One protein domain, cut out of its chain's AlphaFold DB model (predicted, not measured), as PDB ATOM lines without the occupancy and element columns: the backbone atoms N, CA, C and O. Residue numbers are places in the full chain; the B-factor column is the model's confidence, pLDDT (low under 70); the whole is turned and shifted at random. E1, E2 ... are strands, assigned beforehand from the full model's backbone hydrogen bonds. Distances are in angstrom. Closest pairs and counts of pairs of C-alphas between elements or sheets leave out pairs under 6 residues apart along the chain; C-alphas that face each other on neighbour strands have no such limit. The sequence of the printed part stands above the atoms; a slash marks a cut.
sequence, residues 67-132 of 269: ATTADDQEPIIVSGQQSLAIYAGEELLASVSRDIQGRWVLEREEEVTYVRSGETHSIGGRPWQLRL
ATOM      1  N   ALA A  67     -73.210  48.908 -24.523       83.50
ATOM      2  CA  ALA A  67     -74.114  48.409 -23.502       83.50
ATOM      3  C   ALA A  67     -73.333  47.508 -22.551       83.50
ATOM      4  O   ALA A  67     -72.533  46.675 -22.976       83.50
ATOM      5  N   THR A  68     -73.561  47.689 -21.258       81.94
ATOM      6  CA  THR A  68     -72.889  46.933 -20.201       81.94
ATOM      7  C   THR A  68     -73.925  46.259 -19.316       81.94
ATOM      8  O   THR A  68     -74.952  46.858 -19.001       81.94
ATOM      9  N   THR A  69     -73.669  45.024 -18.900       79.56
ATOM     10  CA  THR A  69     -74.489  44.326 -17.902       79.56
ATOM     11  C   THR A  69     -73.761  44.294 -16.556       79.56
ATOM     12  O   THR A  69     -72.555  44.510 -16.515       79.56
ATOM     13  N   ALA A  70     -74.493  44.096 -15.456       69.81
ATOM     14  CA  ALA A  70     -73.932  44.134 -14.099       69.81
ATOM     15  C   ALA A  70     -73.063  42.906 -13.760       69.81
ATOM     16  O   ALA A  70     -72.238  42.975 -12.851       69.81
ATOM     17  N   ASP A  71     -73.239  41.803 -14.489       66.31
ATOM     18  CA  ASP A  71     -72.432  40.595 -14.336       66.31
ATOM     19  C   ASP A  71     -71.156  40.737 -15.186       66.31
ATOM     20  O   ASP A  71     -71.147  40.408 -16.371       66.31
ATOM     21  N   ASP A  72     -70.103  41.292 -14.579       56.41
ATOM     22  CA  ASP A  72     -68.768  41.605 -15.128       56.41
ATOM     23  C   ASP A  72     -68.036  40.415 -15.811       56.41
ATOM     24  O   ASP A  72     -67.008  39.930 -15.338       56.41
ATOM     25  N   GLN A  73     -68.501  39.944 -16.971       50.22
ATOM     26  CA  GLN A  73     -67.718  39.063 -17.858       50.22
ATOM     27  C   GLN A  73     -67.636  39.590 -19.289       50.22
ATOM     28  O   GLN A  73     -67.853  38.871 -20.251       50.22
ATOM     29  N   GLU A  74     -67.224  40.850 -19.387       47.22
ATOM     30  CA  GLU A  74     -67.011  41.633 -20.607       47.22
ATOM     31  C   GLU A  74     -68.280  42.327 -21.131       47.22
ATOM     32  O   GLU A  74     -69.304  41.692 -21.398       47.22
ATOM     33  N   PRO A  75     -68.242  43.661 -21.301       50.09
ATOM     34  CA  PRO A  75     -69.297  44.356 -22.016       50.09
ATOM     35  C   PRO A  75     -69.368  43.799 -23.441       50.09
ATOM     36  O   PRO A  75     -68.378  43.831 -24.172       50.09
ATOM     37  N   ILE A  76     -70.539  43.315 -23.861       58.66
ATOM     38  CA  ILE A  76     -70.768  42.997 -25.272       58.66
ATOM     39  C   ILE A  76     -70.857  44.331 -26.022       58.66
ATOM     40  O   ILE A  76     -71.917  44.941 -26.161       58.66
ATOM     41  N   ILE A  77     -69.702  44.808 -26.481       53.88
ATOM     42  CA  ILE A  77     -69.574  45.935 -27.398       53.88
ATOM     43  C   ILE A  77     -69.817  45.385 -28.805       53.88
ATOM     44  O   ILE A  77     -68.907  44.827 -29.415       53.88
ATOM     45  N   VAL A  78     -71.019  45.547 -29.365       58.22
ATOM     46  CA  VAL A  78     -71.179  45.411 -30.825       58.22
ATOM     47  C   VAL A  78     -71.238  46.794 -31.439       58.22
ATOM     48  O   VAL A  78     -72.296  47.400 -31.561       58.22
ATOM     49  N   SER A  79     -70.050  47.287 -31.772       52.12
ATOM     50  CA  SER A  79     -69.781  48.660 -32.193       52.12
ATOM     51  C   SER A  79     -70.160  48.949 -33.654       52.12
ATOM     52  O   SER A  79     -69.773  48.215 -34.581       52.12
ATOM     53  N   GLY A  80     -70.875  50.066 -33.806       58.69
ATOM     54  CA  GLY A  80     -70.721  51.097 -34.833       58.69
ATOM     55  C   GLY A  80     -70.693  52.489 -34.162       58.69
ATOM     56  O   GLY A  80     -70.897  52.599 -32.950       58.69
ATOM     57  N   GLN A  81     -70.434  53.568 -34.911       65.62
ATOM     58  CA  GLN A  81     -70.531  54.939 -34.368       65.62
ATOM     59  C   GLN A  81     -71.993  55.398 -34.221       65.62
ATOM     60  O   GLN A  81     -72.277  56.310 -33.442       65.62
ATOM     61  N   GLN A  82     -72.925  54.775 -34.954       72.50
ATOM     62  CA  GLN A  82     -74.335  55.187 -35.005       72.50
ATOM     63  C   GLN A  82     -75.326  54.080 -34.647       72.50
ATOM     64  O   GLN A  82     -76.510  54.373 -34.446       72.50
ATOM     65  N   SER A  83     -74.871  52.833 -34.521       80.56
ATOM     66  CA  SER A  83     -75.704  51.729 -34.061       80.56
ATOM     67  C   SER A  83     -74.974  50.763 -33.130       80.56
ATOM     68  O   SER A  83     -73.751  50.651 -33.123       80.56
ATOM     69  N   LEU A  84     -75.763  50.091 -32.297       85.38
ATOM     70  CA  LEU A  84     -75.348  49.046 -31.374       85.38
ATOM     71  C   LEU A  84     -76.263  47.841 -31.587       85.38
ATOM     72  O   LEU A  84     -77.477  48.001 -31.705       85.38
ATOM     73  N   ALA A  85     -75.709  46.636 -31.572       85.06
ATOM     74  CA  ALA A  85     -76.487  45.402 -31.541       85.06
ATOM     75  C   ALA A  85     -76.208  44.607 -30.260       85.06
ATOM     76  O   ALA A  85     -75.085  44.554 -29.775       85.06
ATOM     77  N   ILE A  86     -77.234  43.986 -29.691       85.25
ATOM     78  CA  ILE A  86     -77.120  43.170 -28.481       85.25
ATOM     79  C   ILE A  86     -77.553  41.758 -28.846       85.25
ATOM     80  O   ILE A  86     -78.689  41.547 -29.273       85.25
ATOM     81  N   TYR A  87     -76.637  40.805 -28.679       81.94
ATOM     82  CA  TYR A  87     -76.830  39.409 -29.060       81.94
ATOM     83  C   TYR A  87     -76.823  38.469 -27.854       81.94
ATOM     84  O   TYR A  87     -76.145  38.724 -26.858       81.94
ATOM     85  N   ALA A  88     -77.516  37.340 -27.992       79.38
ATOM     86  CA  ALA A  88     -77.296  36.132 -27.204       79.38
ATOM     87  C   ALA A  88     -76.968  34.976 -28.158       79.38
ATOM     88  O   ALA A  88     -77.836  34.471 -28.867       79.38
ATOM     89  N   GLY A  89     -75.694  34.580 -28.218       78.94
ATOM     90  CA  GLY A  89     -75.225  33.679 -29.273       78.94
ATOM     91  C   GLY A  89     -75.415  34.318 -30.654       78.94
ATOM     92  O   GLY A  89     -74.883  35.394 -30.910       78.94
ATOM     93  N   GLU A  90     -76.194  33.675 -31.528       73.81
ATOM     94  CA  GLU A  90     -76.520  34.173 -32.878       73.81
ATOM     95  C   GLU A  90     -77.851  34.950 -32.949       73.81
ATOM     96  O   GLU A  90     -78.243  35.456 -34.008       73.81
ATOM     97  N   GLU A  91     -78.573  35.052 -31.834       78.69
ATOM     98  CA  GLU A  91     -79.857  35.745 -31.762       78.69
ATOM     99  C   GLU A  91     -79.656  37.233 -31.470       78.69
ATOM    100  O   GLU A  91     -79.016  37.593 -30.480       78.69
ATOM    101  N   LEU A  92     -80.213  38.108 -32.312       82.69
ATOM    102  CA  LEU A  92     -80.257  39.540 -32.046       82.69
ATOM    103  C   LEU A  92     -81.423  39.847 -31.102       82.69
ATOM    104  O   LEU A  92     -82.579  39.895 -31.520       82.69
ATOM    105  N   LEU A  93     -81.100  40.129 -29.843       85.06
ATOM    106  CA  LEU A  93     -82.083  40.460 -28.815       85.06
ATOM    107  C   LEU A  93     -82.587  41.901 -28.927       85.06
ATOM    108  O   LEU A  93     -83.759  42.179 -28.666       85.06
ATOM    109  N   ALA A  94     -81.695  42.828 -29.276       86.81
ATOM    110  CA  ALA A  94     -82.043  44.229 -29.468       86.81
ATOM    111  C   ALA A  94     -81.029  44.957 -30.352       86.81
ATOM    112  O   ALA A  94     -79.881  44.535 -30.493       86.81
ATOM    113  N   SER A  95     -81.435  46.104 -30.887       86.25
ATOM    114  CA  SER A  95     -80.516  47.064 -31.499       86.25
ATOM    115  C   SER A  95     -80.815  48.478 -31.027       86.25
ATOM    116  O   SER A  95     -81.968  48.812 -30.774       86.25
ATOM    117  N   VAL A  96     -79.789  49.312 -30.907       87.06
ATOM    118  CA  VAL A  96     -79.922  50.740 -30.616       87.06
ATOM    119  C   VAL A  96     -79.415  51.516 -31.819       87.06
ATOM    120  O   VAL A  96     -78.360  51.199 -32.357       87.06
ATOM    121  N   SER A  97     -80.160  52.518 -32.267       82.56
ATOM    122  CA  SER A  97     -79.752  53.382 -33.382       82.56
ATOM    123  C   SER A  97     -80.414  54.752 -33.279       82.56
ATOM    124  O   SER A  97     -81.247  54.972 -32.397       82.56
ATOM    125  N   ARG A  98     -80.033  55.684 -34.157       79.25
ATOM    126  CA  ARG A  98     -80.704  56.983 -34.272       79.25
ATOM    127  C   ARG A  98     -81.871  56.927 -35.255       79.25
ATOM    128  O   ARG A  98     -81.751  56.335 -36.327       79.25
ATOM    129  N   ASP A  99     -82.982  57.566 -34.896       74.12
ATOM    130  CA  ASP A  99     -84.069  57.852 -35.836       74.12
ATOM    131  C   ASP A  99     -83.704  59.005 -36.793       74.12
ATOM    132  O   ASP A  99     -82.648  59.629 -36.678       74.12
ATOM    133  N   ILE A 100     -84.609  59.323 -37.726       65.94
ATOM    134  CA  ILE A 100     -84.441  60.430 -38.685       65.94
ATOM    135  C   ILE A 100     -84.302  61.813 -38.016       65.94
ATOM    136  O   ILE A 100     -83.901  62.771 -38.666       65.94
ATOM    137  N   GLN A 101     -84.670  61.938 -36.736       72.06
ATOM    138  CA  GLN A 101     -84.536  63.158 -35.934       72.06
ATOM    139  C   GLN A 101     -83.269  63.129 -35.060       72.06
ATOM    140  O   GLN A 101     -83.071  64.020 -34.236       72.06
ATOM    141  N   GLY A 102     -82.421  62.106 -35.205       73.50
ATOM    142  CA  GLY A 102     -81.189  61.932 -34.442       73.50
ATOM    143  C   GLY A 102     -81.388  61.397 -33.020       73.50
ATOM    144  O   GLY A 102     -80.424  61.356 -32.255       73.50
ATOM    145  N   ARG A 103     -82.603  60.989 -32.636       81.56
ATOM    146  CA  ARG A 103     -82.900  60.495 -31.282       81.56
ATOM    147  C   ARG A 103     -82.552  59.024 -31.159       81.56
ATOM    148  O   ARG A 103     -82.815  58.245 -32.071       81.56
ATOM    149  N   TRP A 104     -82.015  58.639 -30.006       86.81
ATOM    150  CA  TRP A 104     -81.713  57.246 -29.712       86.81
ATOM    151  C   TRP A 104     -82.981  56.421 -29.512       86.81
ATOM    152  O   TRP A 104     -83.883  56.788 -28.754       86.81
ATOM    153  N   VAL A 105     -83.013  55.281 -30.189       86.50
ATOM    154  CA  VAL A 105     -84.118  54.334 -30.180       86.50
ATOM    155  C   VAL A 105     -83.573  52.942 -29.899       86.50
ATOM    156  O   VAL A 105     -82.665  52.490 -30.594       86.50
ATOM    157  N   LEU A 106     -84.142  52.270 -28.899       88.94
ATOM    158  CA  LEU A 106     -83.962  50.850 -28.623       88.94
ATOM    159  C   LEU A 106     -85.062  50.069 -29.348       88.94
ATOM    160  O   LEU A 106     -86.254  50.238 -29.089       88.94
ATOM    161  N   GLU A 107     -84.648  49.203 -30.259       83.75
ATOM    162  CA  GLU A 107     -85.507  48.294 -31.002       83.75
ATOM    163  C   GLU A 107     -85.378  46.883 -30.420       83.75
ATOM    164  O   GLU A 107     -84.296  46.293 -30.416       83.75
ATOM    165  N   ARG A 108     -86.504  46.347 -29.952       83.12
ATOM    166  CA  ARG A 108     -86.711  44.952 -29.544       83.12
ATOM    167  C   ARG A 108     -87.659  44.286 -30.533       83.12
ATOM    168  O   ARG A 108     -88.200  44.952 -31.415       83.12
ATOM    169  N   GLU A 109     -87.877  42.982 -30.383       72.56
ATOM    170  CA  GLU A 109     -88.656  42.196 -31.340       72.56
ATOM    171  C   GLU A 109     -89.973  42.886 -31.739       72.56
ATOM    172  O   GLU A 109     -90.184  43.116 -32.928       72.56
ATOM    173  N   GLU A 110     -90.799  43.329 -30.788       70.06
ATOM    174  CA  GLU A 110     -92.104  43.961 -31.068       70.06
ATOM    175  C   GLU A 110     -92.230  45.406 -30.585       70.06
ATOM    176  O   GLU A 110     -93.296  46.014 -30.689       70.06
ATOM    177  N   GLU A 111     -91.146  45.977 -30.074       78.88
ATOM    178  CA  GLU A 111     -91.195  47.244 -29.365       78.88
ATOM    179  C   GLU A 111     -90.090  48.179 -29.837       78.88
ATOM    180  O   GLU A 111     -88.948  47.778 -30.053       78.88
ATOM    181  N   VAL A 112     -90.450  49.448 -29.981       80.88
ATOM    182  CA  VAL A 112     -89.536  50.525 -30.338       80.88
ATOM    183  C   VAL A 112     -89.699  51.605 -29.280       80.88
ATOM    184  O   VAL A 112     -90.776  52.195 -29.170       80.88
ATOM    185  N   THR A 113     -88.655  51.853 -28.495       87.62
ATOM    186  CA  THR A 113     -88.680  52.824 -27.394       87.62
ATOM    187  C   THR A 113     -87.579  53.857 -27.544       87.62
ATOM    188  O   THR A 113     -86.473  53.554 -27.982       87.62
ATOM    189  N   TYR A 114     -87.874  55.103 -27.174       89.06
ATOM    190  CA  TYR A 114     -86.833  56.116 -27.037       89.06
ATOM    191  C   TYR A 114     -86.063  55.873 -25.751       89.06
ATOM    192  O   TYR A 114     -86.668  55.622 -24.708       89.06
ATOM    193  N   VAL A 115     -84.745  55.978 -25.843       90.75
ATOM    194  CA  VAL A 115     -83.839  55.723 -24.726       90.75
ATOM    195  C   VAL A 115     -82.851  56.863 -24.571       90.75
ATOM    196  O   VAL A 115     -82.546  57.581 -25.527       90.75
ATOM    197  N   ARG A 116     -82.345  57.041 -23.354       88.62
ATOM    198  CA  ARG A 116     -81.279  57.999 -23.046       88.62
ATOM    199  C   ARG A 116     -80.030  57.289 -22.549       88.62
ATOM    200  O   ARG A 116     -80.077  56.152 -22.082       88.62
ATOM    201  N   SER A 117     -78.901  57.982 -22.652       87.38
ATOM    202  CA  SER A 117     -77.642  57.499 -22.090       87.38
ATOM    203  C   SER A 117     -77.766  57.332 -20.570       87.38
ATOM    204  O   SER A 117     -78.355  58.172 -19.892       87.38
ATOM    205  N   GLY A 118     -77.226  56.240 -20.038       86.69
ATOM    206  CA  GLY A 118     -77.265  55.877 -18.622       86.69
ATOM    207  C   GLY A 118     -78.495  55.076 -18.188       86.69
ATOM    208  O   GLY A 118     -78.479  54.539 -17.079       86.69
ATOM    209  N   GLU A 119     -79.530  54.955 -19.029       90.06
ATOM    210  CA  GLU A 119     -80.717  54.153 -18.718       90.06
ATOM    211  C   GLU A 119     -80.414  52.650 -18.718       90.06
ATOM    212  O   GLU A 119     -79.661  52.146 -19.558       90.06
ATOM    213  N   THR A 120     -81.058  51.931 -17.795       90.38
ATOM    214  CA  THR A 120     -80.994  50.471 -17.705       90.38
ATOM    215  C   THR A 120     -82.264  49.849 -18.269       90.38
ATOM    216  O   THR A 120     -83.366  50.157 -17.818       90.38
ATOM    217  N   HIS A 121     -82.107  48.926 -19.214       90.00
ATOM    218  CA  HIS A 121     -83.195  48.225 -19.892       90.00
ATOM    219  C   HIS A 121     -83.037  46.712 -19.749       90.00
ATOM    220  O   HIS A 121     -81.932  46.185 -19.860       90.00
ATOM    221  N   SER A 122     -84.139  45.995 -19.518       89.31
ATOM    222  CA  SER A 122     -84.129  44.527 -19.542       89.31
ATOM    223  C   SER A 122     -84.181  44.030 -20.989       89.31
ATOM    224  O   SER A 122     -85.111  44.369 -21.728       89.31
ATOM    225  N   ILE A 123     -83.170  43.266 -21.408       87.19
ATOM    226  CA  ILE A 123     -83.027  42.707 -22.762       87.19
ATOM    227  C   ILE A 123     -82.568  41.253 -22.616       87.19
ATOM    228  O   ILE A 123     -81.560  40.980 -21.961       87.19
ATOM    229  N   GLY A 124     -83.332  40.309 -23.174       82.12
ATOM    230  CA  GLY A 124     -83.074  38.871 -23.000       82.12
ATOM    231  C   GLY A 124     -83.093  38.416 -21.536       82.12
ATOM    232  O   GLY A 124     -82.321  37.542 -21.152       82.12
ATOM    233  N   GLY A 125     -83.908  39.060 -20.692       84.44
ATOM    234  CA  GLY A 125     -83.992  38.766 -19.257       84.44
ATOM    235  C   GLY A 125     -82.817  39.281 -18.416       84.44
ATOM    236  O   GLY A 125     -82.768  38.993 -17.223       84.44
ATOM    237  N   ARG A 126     -81.887  40.048 -19.002       85.31
ATOM    238  CA  ARG A 126     -80.734  40.636 -18.302       85.31
ATOM    239  C   ARG A 126     -80.815  42.164 -18.280       85.31
ATOM    240  O   ARG A 126     -81.303  42.744 -19.250       85.31
ATOM    241  N   PRO A 127     -80.339  42.836 -17.216       88.38
ATOM    242  CA  PRO A 127     -80.260  44.290 -17.182       88.38
ATOM    243  C   PRO A 127     -79.064  44.787 -18.004       88.38
ATOM    244  O   PRO A 127     -77.932  44.338 -17.806       88.38
ATOM    245  N   TRP A 128     -79.316  45.743 -18.892       86.75
ATOM    246  CA  TRP A 128     -78.313  46.401 -19.726       86.75
ATOM    247  C   TRP A 128     -78.348  47.901 -19.506       86.75
ATOM    248  O   TRP A 128     -79.370  48.534 -19.757       86.75
ATOM    249  N   GLN A 129     -77.230  48.474 -19.076       89.38
ATOM    250  CA  GLN A 129     -77.037  49.914 -19.039       89.38
ATOM    251  C   GLN A 129     -76.471  50.388 -20.378       89.38
ATOM    252  O   GLN A 129     -75.425  49.912 -20.822       89.38
ATOM    253  N   LEU A 130     -77.162  51.326 -21.022       87.94
ATOM    254  CA  LEU A 130     -76.754  51.879 -22.310       87.94
ATOM    255  C   LEU A 130     -75.871  53.115 -22.104       87.94
ATOM    256  O   LEU A 130     -76.252  54.030 -21.380       87.94
ATOM    257  N   ARG A 131     -74.724  53.196 -22.782       86.25
ATOM    258  CA  ARG A 131     -73.962  54.444 -22.939       86.25
ATOM    259  C   ARG A 131     -74.027  54.894 -24.382       86.25
ATOM    260  O   ARG A 131     -73.489  54.249 -25.280       86.25
ATOM    261  N   LEU A 132     -74.726  56.004 -24.574       85.00
ATOM    262  CA  LEU A 132     -75.089  56.547 -25.871       85.00
ATOM    263  C   LEU A 132     -74.439  57.926 -26.017       85.00
ATOM    264  O   LEU A 132     -74.694  58.791 -25.172       85.00
TER     265      LEU A 132
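Overview. This is residues 67 to 132 of the 269 residues of the protein "FHA domain containing protein" of Plesiocystis pacifica SIR-1 (UniProt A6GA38). Two small antiparallel sheets lie partly face to face as a small sandwich: the three-stranded sheet E1, E7, E6 covers part of the four-stranded sheet E2, E3, E4, E5, and E5 reaches beyond it at one edge. The long link of residues 70 to 82 leads from E1 in the smaller sheet to E2 in the larger, along the side where these two edge strands lie, and residues 115 to 119 lead back from E5 to E6. The printed part has 66 residues with seven named strands, E1 to E7 in chain order, and no named helix; the class is all strand. It is compact, with a radius of gyration of the C-alphas of 11.2 A, and only just elongated, spanning 34 by 22 by 19 A.

Arrangement. E1, residues 67 to 69, is an edge strand and the antiparallel neighbour of E7, residues 126 to 131, at 143 degrees, with N 68 and O 129 2.9 A apart. E2, residues 83 to 88, opens a meander, each strand the antiparallel neighbour of the one before, which goes on through E3, residues 91 to 98, E4, residues 104 to 107, and E5, residues 112 to 114. E2 and E3 form a hairpin at 165 degrees, with N 84 and O 96 2.8 A apart. E3 and E4 form a hairpin at 158 degrees, with N 105 and O 97 2.8 A apart. E4 and E5 form a hairpin at 155 degrees, with N 106 and O 113 2.8 A apart. E6, residues 120 to 123, forms a hairpin with E7 at 132 degrees, with N 121 and O 128 2.8 A apart. Between the sheets, the closest C-alphas of E1 and E2 are those of Ala 67 and Ile 86, 7.8 A apart. Those of E3 and E6 are Leu 93 and Ile 123, 6.5 A apart. E3 and E7 are apart, and so are E5 and E6.

Along the chain. E1 begins at C-alpha 67, (-74.114, 48.409, -23.502). E2 is 17.1 A long from first to last C-alpha. E3, the longest strand with 8 residues, measures 21.4 A and begins at C-alpha 91, (-79.857, 35.745, -31.762). E4 measures 9.8 A, E5 7.0 A and E6 9.5 A. E7 measures 16.1 A and ends at C-alpha 131, (-73.962, 54.444, -22.939).

Size, cuts and confidence. The C-alphas farthest apart are those of Gln 73 and Gln 101, 34.5 A. The printed part has no cut. The link from E1 to E2, 13 residues, is long; the other links are tight. The mean pLDDT of the printed part is 78.4, and residues 70 to 81 and residue 100 are under 70.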